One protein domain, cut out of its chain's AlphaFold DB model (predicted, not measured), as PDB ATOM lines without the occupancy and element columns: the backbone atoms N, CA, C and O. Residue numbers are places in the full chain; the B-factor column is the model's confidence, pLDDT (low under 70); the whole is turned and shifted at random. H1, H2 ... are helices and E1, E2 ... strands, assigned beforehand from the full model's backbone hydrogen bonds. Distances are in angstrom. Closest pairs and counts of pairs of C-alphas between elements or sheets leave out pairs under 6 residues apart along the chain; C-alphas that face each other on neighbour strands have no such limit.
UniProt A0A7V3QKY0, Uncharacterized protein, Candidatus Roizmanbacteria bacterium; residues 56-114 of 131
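Overview. This is residues 56 to 114 of the 131 residues of an uncharacterized protein of Candidatus Roizmanbacteria bacterium (UniProt A0A7V3QKY0). A small hairpin of two short strands, E1 and E2, makes one end of an elongated body; the helix H1, with the short helix H2 packed on it, lies in the middle, and the short helix H4 lies near the other end. After the hairpin the chain passes through the short helix H3 and folds back along the length of the body to H4, and residues 109 to 114 stick out there. The printed part has 59 residues with four named helices and two named strands, in the order H1 H2 E1 E2 H3 H4; the sheet, E1 - E2, is antiparallel. The class is mixed, helices and strands, with 29 of the 59 residues, under half, in named elements. The whole is only just loose, close to compact, with a radius of gyration of the C-alphas of 12.6 A and spans of 42 by 23 by 15 A.

Along the chain. Find C-alpha 80 at (8.825, 42.337, 21.414); from there E1, residues 80 to 82, runs 6.8 A. E2, residues 89 to 91, covers 7.0 A. Look next at C-alpha 58 at (20.084, 39.502, 18.708), where H1, residues 58 to 67, begins; it is 14.0 A long. H2, residues 71 to 74, measures 5.5 A, and H3, residues 95 to 98, measures 5.2 A. H4, residues 106 to 110, is 6.3 A long and ends at C-alpha 110, (26.487, 20.778, 31.029).

Arrangement. Start at the hairpin of E1 and E2, antiparallel with 142 degrees between their directions. N 81 and O 90 are 2.8 A apart, and N 90 and O 81 are 2.9 A apart, both within hydrogen-bond range. The closest C-alphas of E2 and H3, those of Leu 91 and Phe 97, are 7.8 A apart. E1 and H3 are only just apart, at 8.3 A. H1 is apart from both strands and from H3. Look at Ser 64 and Pro 71 to see H1 and H2 touch; these closest C-alphas are 6.4 A apart. H1 and H4 only just touch, with 3 pairs of C-alphas within 8 A, the closest being those of Thr 67 and Phe 106 at 5.9 A. H3 and H4 are apart. In H1 and H4 every O i to N i+4 pair is within hydrogen-bond range; H2 and H3 are too short for such a pair.

Size, cuts and confidence. The two C-alphas farthest apart, those of Asn 86 and Arg 114, are 42.8 A apart. The printed part has no cut, and it has no long link. Residues 109 to 114 stand free. The mean pLDDT of the printed part is 83.3; look for values under 70 at residues 95 to 101, of which 95 to 98 belong to H3, and at residues 111 to 114.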
ATOM      1  N   PRO A  56      17.491  38.052  11.665       90.88
ATOM      2  CA  PRO A  56      18.840  38.239  12.212       90.88
ATOM      3  C   PRO A  56      18.857  39.224  13.394       90.88
ATOM      4  O   PRO A  56      19.604  40.199  13.410       90.88
ATOM      5  N   GLN A  57      17.990  38.992  14.378       92.38
ATOM      6  CA  GLN A  57      17.850  39.811  15.579       92.38
ATOM      7  C   GLN A  57      18.635  39.174  16.729       92.38
ATOM      8  O   GLN A  57      18.571  37.956  16.919       92.38
ATOM      9  N   SER A  58      19.312  39.983  17.551       91.56
ATOM     10  CA  SER A  58      20.084  39.502  18.708       91.56
ATOM     11  C   SER A  58      19.326  38.491  19.592       91.56
ATOM     12  O   SER A  58      19.874  37.418  19.841       91.56
ATOM     13  N   PRO A  59      18.074  38.724  20.051       91.75
ATOM     14  CA  PRO A  59      17.373  37.776  20.922       91.75
ATOM     15  C   PRO A  59      17.125  36.426  20.248       91.75
ATOM     16  O   PRO A  59      17.156  35.397  20.920       91.75
ATOM     17  N   VAL A  60      16.908  36.428  18.933       92.62
ATOM     18  CA  VAL A  60      16.666  35.225  18.138       92.62
ATOM     19  C   VAL A  60      17.975  34.456  17.981       92.62
ATOM     20  O   VAL A  60      18.054  33.309  18.411       92.62
ATOM     21  N   ALA A  61      19.032  35.117  17.500       93.44
ATOM     22  CA  ALA A  61      20.348  34.509  17.294       93.44
ATOM     23  C   ALA A  61      20.942  33.932  18.586       93.44
ATOM     24  O   ALA A  61      21.436  32.803  18.596       93.44
ATOM     25  N   TRP A  62      20.850  34.659  19.703       92.44
ATOM     26  CA  TRP A  62      21.345  34.175  20.992       92.44
ATOM     27  C   TRP A  62      20.523  33.009  21.540       92.44
ATOM     28  O   TRP A  62      21.098  32.099  22.143       92.44
ATOM     29  N   ALA A  63      19.205  32.993  21.325       91.88
ATOM     30  CA  ALA A  63      18.370  31.860  21.710       91.88
ATOM     31  C   ALA A  63      18.688  30.615  20.867       91.88
ATOM     32  O   ALA A  63      18.814  29.522  21.430       91.88
ATOM     33  N   SER A  64      18.908  30.773  19.560       92.75
ATOM     34  CA  SER A  64      19.310  29.671  18.683       92.75
ATOM     35  C   SER A  64      20.695  29.141  19.040       92.75
ATOM     36  O   SER A  64      20.860  27.938  19.231       92.75
ATOM     37  N   PHE A  65      21.672  30.027  19.258       93.19
ATOM     38  CA  PHE A  65      23.009  29.657  19.737       93.19
ATOM     39  C   PHE A  65      22.953  28.898  21.070       93.19
ATOM     40  O   PHE A  65      23.596  27.861  21.235       93.19
ATOM     41  N   ALA A  66      22.171  29.399  22.027       91.62
ATOM     42  CA  ALA A  66      22.062  28.797  23.345       91.62
ATOM     43  C   ALA A  66      21.437  27.398  23.300       91.62
ATOM     44  O   ALA A  66      21.850  26.524  24.059       91.62
ATOM     45  N   THR A  67      20.437  27.189  22.446       91.12
ATOM     46  CA  THR A  67      19.628  25.959  22.418       91.12
ATOM     47  C   THR A  67      20.034  24.980  21.319       91.12
ATOM     48  O   THR A  67      19.568  23.844  21.316       91.12
ATOM     49  N   GLY A  68      20.881  25.403  20.376       91.88
ATOM     50  CA  GLY A  68      21.207  24.635  19.173       91.88
ATOM     51  C   GLY A  68      19.992  24.367  18.279       91.88
ATOM     52  O   GLY A  68      19.985  23.379  17.553       91.88
ATOM     53  N   SER A  69      18.944  25.187  18.385       91.88
ATOM     54  CA  SER A  69      17.667  25.011  17.687       91.88
ATOM     55  C   SER A  69      17.316  26.253  16.874       91.88
ATOM     56  O   SER A  69      17.677  27.360  17.255       91.88
ATOM     57  N   GLU A  70      16.557  26.078  15.798       92.50
ATOM     58  CA  GLU A  70      15.973  27.184  15.026       92.50
ATOM     59  C   GLU A  70      14.927  27.976  15.842       92.50
ATOM     60  O   GLU A  70      14.416  27.458  16.850       92.50
ATOM     61  N   PRO A  71      14.517  29.184  15.395       92.69
ATOM     62  CA  PRO A  71      13.487  30.000  16.050       92.69
ATOM     63  C   PRO A  71      12.198  29.255  16.385       92.69
ATOM     64  O   PRO A  71      11.621  29.449  17.458       92.69
ATOM     65  N   SER A  72      11.789  28.329  15.516       91.38
ATOM     66  CA  SER A  72      10.632  27.454  15.724       91.38
ATOM     67  C   SER A  72      10.776  26.515  16.927       91.38
ATOM     68  O   SER A  72       9.780  26.197  17.582       91.38
ATOM     69  N   GLY A  73      12.004  26.100  17.247       90.56
ATOM     70  CA  GLY A  73      12.318  25.194  18.350       90.56
ATOM     71  C   GLY A  73      12.328  25.880  19.715       90.56
ATOM     72  O   GLY A  73      11.794  25.330  20.677       90.56
ATOM     73  N   HIS A  74      12.882  27.091  19.821       90.06
ATOM     74  CA  HIS A  74      12.951  27.816  21.100       90.06
ATOM     75  C   HIS A  74      11.827  28.845  21.304       90.06
ATOM     76  O   HIS A  74      11.536  29.200  22.449       90.06
ATOM     77  N   GLY A  75      11.160  29.284  20.232       90.00
ATOM     78  CA  GLY A  75       9.980  30.154  20.266       90.00
ATOM     79  C   GLY A  75      10.264  31.651  20.426       90.00
ATOM     80  O   GLY A  75       9.352  32.392  20.777       90.00
ATOM     81  N   VAL A  76      11.503  32.096  20.197       89.94
ATOM     82  CA  VAL A  76      11.899  33.517  20.259       89.94
ATOM     83  C   VAL A  76      12.015  34.025  18.829       89.94
ATOM     84  O   VAL A  76      12.801  33.467  18.070       89.94
ATOM     85  N   TYR A  77      11.255  35.064  18.481       91.75
ATOM     86  CA  TYR A  77      11.166  35.572  17.103       91.75
ATOM     87  C   TYR A  77      11.479  37.064  16.967       91.75
ATOM     88  O   TYR A  77      11.778  37.517  15.869       91.75
ATOM     89  N   ASP A  78      11.427  37.822  18.060       92.31
ATOM     90  CA  ASP A  78      11.692  39.258  18.073       92.31
ATOM     91  C   ASP A  78      12.034  39.707  19.506       92.31
ATOM     92  O   ASP A  78      11.945  38.917  20.449       92.31
ATOM     93  N   PHE A  79      12.422  40.967  19.681       90.56
ATOM     94  CA  PHE A  79      12.570  41.627  20.977       90.56
ATOM     95  C   PHE A  79      11.234  41.828  21.691       90.56
ATOM     96  O   PHE A  79      11.197  41.814  22.924       90.56
ATOM     97  N   ILE A  80      10.164  42.026  20.921       91.12
ATOM     98  CA  ILE A  80       8.825  42.337  21.414       91.12
ATOM     99  C   ILE A  80       7.901  41.160  21.127       91.12
ATOM    100  O   ILE A  80       7.902  40.594  20.036       91.12
ATOM    101  N   VAL A  81       7.081  40.808  22.106       88.44
ATOM    102  CA  VAL A  81       6.034  39.799  21.968       88.44
ATOM    103  C   VAL A  81       4.690  40.427  22.296       88.44
ATOM    104  O   VAL A  81       4.564  41.198  23.241       88.44
ATOM    105  N   CYS A  82       3.681  40.108  21.493       87.69
ATOM    106  CA  CYS A  82       2.313  40.540  21.736       87.69
ATOM    107  C   CYS A  82       1.569  39.432  22.478       87.69
ATOM    108  O   CYS A  82       1.520  38.289  22.010       87.69
ATOM    109  N   ASN A  83       0.994  39.753  23.633       83.62
ATOM    110  CA  ASN A  83       0.166  38.817  24.370       83.62
ATOM    111  C   ASN A  83      -1.170  38.625  23.628       83.62
ATOM    112  O   ASN A  83      -1.963  39.562  23.542       83.62
ATOM    113  N   PRO A  84      -1.487  37.416  23.137       85.06
ATOM    114  CA  PRO A  84      -2.675  37.201  22.315       85.06
ATOM    115  C   PRO A  84      -3.995  37.376  23.081       85.06
ATOM    116  O   PRO A  84      -5.048  37.472  22.458       85.06
ATOM    117  N   LYS A  85      -3.975  37.395  24.422       87.81
ATOM    118  CA  LYS A  85      -5.192  37.539  25.238       87.81
ATOM    119  C   LYS A  85      -5.637  38.988  25.391       87.81
ATOM    120  O   LYS A  85      -6.829  39.239  25.517       87.81
ATOM    121  N   ASN A  86      -4.691  39.920  25.457       90.25
ATOM    122  CA  ASN A  86      -4.968  41.316  25.801       90.25
ATOM    123  C   ASN A  86      -4.209  42.333  24.930       90.25
ATOM    124  O   ASN A  86      -4.331  43.529  25.166       90.25
ATOM    125  N   TYR A  87      -3.446  41.864  23.940       88.81
ATOM    126  CA  TYR A  87      -2.656  42.654  22.995       88.81
ATOM    127  C   TYR A  87      -1.599  43.566  23.628       88.81
ATOM    128  O   TYR A  87      -1.099  44.488  22.985       88.81
ATOM    129  N   GLN A  88      -1.233  43.313  24.885       90.88
ATOM    130  CA  GLN A  88      -0.135  44.026  25.523       90.88
ATOM    131  C   GLN A  88       1.197  43.594  24.913       90.88
ATOM    132  O   GLN A  88       1.392  42.427  24.565       90.88
ATOM    133  N   LEU A  89       2.103  44.559  24.775       90.19
ATOM    134  CA  LEU A  89       3.457  44.330  24.300       90.19
ATOM    135  C   LEU A  89       4.370  44.073  25.494       90.19
ATOM    136  O   LEU A  89       4.440  44.894  26.406       90.19
ATOM    137  N   ASP A  90       5.104  42.971  25.435       87.88
ATOM    138  CA  ASP A  90       6.114  42.604  26.416       87.88
ATOM    139  C   ASP A  90       7.476  42.430  25.744       87.88
ATOM    140  O   ASP A  90       7.583  42.152  24.548       87.88
ATOM    141  N   LEU A  91       8.543  42.548  26.533       89.12
ATOM    142  CA  LEU A  91       9.873  42.140  26.094       89.12
ATOM    143  C   LEU A  91       9.987  40.616  26.132       89.12
ATOM    144  O   LEU A  91       9.602  39.978  27.113       89.12
ATOM    145  N   VAL A  92      10.615  40.029  25.117       85.94
ATOM    146  CA  VAL A  92      10.780  38.569  24.991       85.94
ATOM    147  C   VAL A  92      11.610  37.935  26.122       85.94
ATOM    148  O   VAL A  92      11.581  36.729  26.334       85.94
ATOM    149  N   TRP A  93      12.351  38.740  26.886       78.69
ATOM    150  CA  TRP A  93      13.110  38.291  28.060       78.69
ATOM    151  C   TRP A  93      12.460  38.698  29.385       78.69
ATOM    152  O   TRP A  93      13.105  38.611  30.433       78.69
ATOM    153  N   SER A  94      11.192  39.117  29.370       78.38
ATOM    154  CA  SER A  94      10.416  39.314  30.592       78.38
ATOM    155  C   SER A  94      10.283  37.997  31.369       78.38
ATOM    156  O   SER A  94      10.409  36.895  30.820       78.38
ATOM    157  N   ALA A  95      10.051  38.089  32.680       67.94
ATOM    158  CA  ALA A  95       9.914  36.913  33.540       67.94
ATOM    159  C   ALA A  95       8.790  35.971  33.071       67.94
ATOM    160  O   ALA A  95       8.916  34.753  33.195       67.94
ATOM    161  N   ASP A  96       7.719  36.523  32.504       68.19
ATOM    162  CA  ASP A  96       6.565  35.745  32.066       68.19
ATOM    163  C   ASP A  96       6.797  35.049  30.726       68.19
ATOM    164  O   ASP A  96       6.443  33.877  30.594       68.19
ATOM    165  N   PHE A  97       7.498  35.683  29.778       64.56
ATOM    166  CA  PHE A  97       7.880  34.999  28.539       64.56
ATOM    167  C   PHE A  97       8.973  33.947  28.767       64.56
ATOM    168  O   PHE A  97       8.953  32.877  28.159       64.56
ATOM    169  N   ASN A  98       9.903  34.191  29.697       65.06
ATOM    170  CA  ASN A  98      10.943  33.218  30.039       65.06
ATOM    171  C   ASN A  98      10.374  31.868  30.506       65.06
ATOM    172  O   ASN A  98      10.964  30.832  30.196       65.06
ATOM    173  N   LYS A  99       9.223  31.858  31.193       61.44
ATOM    174  CA  LYS A  99       8.524  30.621  31.597       61.44
ATOM    175  C   LYS A  99       7.965  29.832  30.406       61.44
ATOM    176  O   LYS A  99       7.739  28.635  30.536       61.44
ATOM    177  N   ALA A 100       7.736  30.485  29.265       60.91
ATOM    178  CA  ALA A 100       7.101  29.908  28.080       60.91
ATOM    179  C   ALA A 100       8.095  29.342  27.044       60.91
ATOM    180  O   ALA A 100       7.678  28.857  25.988       60.91
ATOM    181  N   LYS A 101       9.405  29.397  27.316       67.00
ATOM    182  CA  LYS A 101      10.438  28.883  26.407       67.00
ATOM    183  C   LYS A 101      10.323  27.377  26.205       67.00
ATOM    184  O   LYS A 101      10.113  26.619  27.148       67.00
ATOM    185  N   LYS A 102      10.522  26.950  24.956       77.81
ATOM    186  CA  LYS A 102      10.297  25.562  24.522       77.81
ATOM    187  C   LYS A 102      11.563  24.703  24.459       77.81
ATOM    188  O   LYS A 102      11.452  23.485  24.359       77.81
ATOM    189  N   ALA A 103      12.747  25.311  24.548       82.94
ATOM    190  CA  ALA A 103      14.027  24.616  24.425       82.94
ATOM    191  C   ALA A 103      14.987  24.960  25.569       82.94
ATOM    192  O   ALA A 103      14.973  26.070  26.107       82.94
ATOM    193  N   ARG A 104      15.834  23.988  25.928       85.06
ATOM    194  CA  ARG A 104      16.828  24.117  26.998       85.06
ATOM    195  C   ARG A 104      18.164  24.597  26.443       85.06
ATOM    196  O   ARG A 104      18.616  24.068  25.429       85.06
ATOM    197  N   PRO A 105      18.830  25.552  27.102       87.50
ATOM    198  CA  PRO A 105      20.145  25.986  26.679       87.50
ATOM    199  C   PRO A 105      21.241  24.984  27.078       87.50
ATOM    200  O   PRO A 105      21.154  24.321  28.116       87.50
ATOM    201  N   PHE A 106      22.328  24.909  26.306       86.38
ATOM    202  CA  PHE A 106      23.394  23.911  26.489       86.38
ATOM    203  C   PHE A 106      24.058  23.962  27.878       86.38
ATOM    204  O   PHE A 106      24.583  22.955  28.365       86.38
ATOM    205  N   TRP A 107      24.050  25.120  28.549       82.94
ATOM    206  CA  TRP A 107      24.604  25.241  29.899       82.94
ATOM    207  C   TRP A 107      23.782  24.490  30.950       82.94
ATOM    208  O   TRP A 107      24.336  24.061  31.960       82.94
ATOM    209  N   GLU A 108      22.483  24.276  30.737       83.00
ATOM    210  CA  GLU A 108      21.674  23.446  31.638       83.00
ATOM    211  C   GLU A 108      22.034  21.964  31.531       83.00
ATOM    212  O   GLU A 108      22.102  21.275  32.550       83.00
ATOM    213  N   GLU A 109      22.368  21.486  30.332       76.25
ATOM    214  CA  GLU A 109      22.808  20.099  30.150       76.25
ATOM    215  C   GLU A 109      24.228  19.860  30.675       76.25
ATOM    216  O   GLU A 109      24.546  18.789  31.201       76.25
ATOM    217  N   THR A 110      25.083  20.879  30.612       73.00
ATOM    218  CA  THR A 110      26.487  20.778  31.029       73.00
ATOM    219  C   THR A 110      26.720  21.078  32.518       73.00
ATOM    220  O   THR A 110      27.717  20.609  33.076       73.00
ATOM    221  N   LYS A 111      25.773  21.731  33.217       60.47
ATOM    222  CA  LYS A 111      25.773  21.901  34.692       60.47
ATOM    223  C   LYS A 111      25.869  20.580  35.461       60.47
ATOM    224  O   LYS A 111      26.404  20.558  36.565       60.47
ATOM    225  N   LYS A 112      25.444  19.462  34.865       53.72
ATOM    226  CA  LYS A 112      25.605  18.115  35.442       53.72
ATOM    227  C   LYS A 112      27.074  17.672  35.543       53.72
ATOM    228  O   LYS A 112      27.337  16.634  36.143       53.72
ATOM    229  N   ARG A 113      28.030  18.400  34.938       53.03
ATOM    230  CA  ARG A 113      29.425  17.944  34.827       53.03
ATOM    231  C   ARG A 113      30.538  18.917  35.218       53.03
ATOM    232  O   ARG A 113      31.633  18.390  35.392       53.03
ATOM    233  N   ARG A 114      30.361  20.246  35.383       54.72
ATOM    234  CA  ARG A 114      31.432  21.142  35.915       54.72
ATOM    235  C   ARG A 114      31.083  22.637  36.021       54.72
ATOM    236  O   ARG A 114      30.100  23.093  35.455       54.72
TER     237      ARG A 114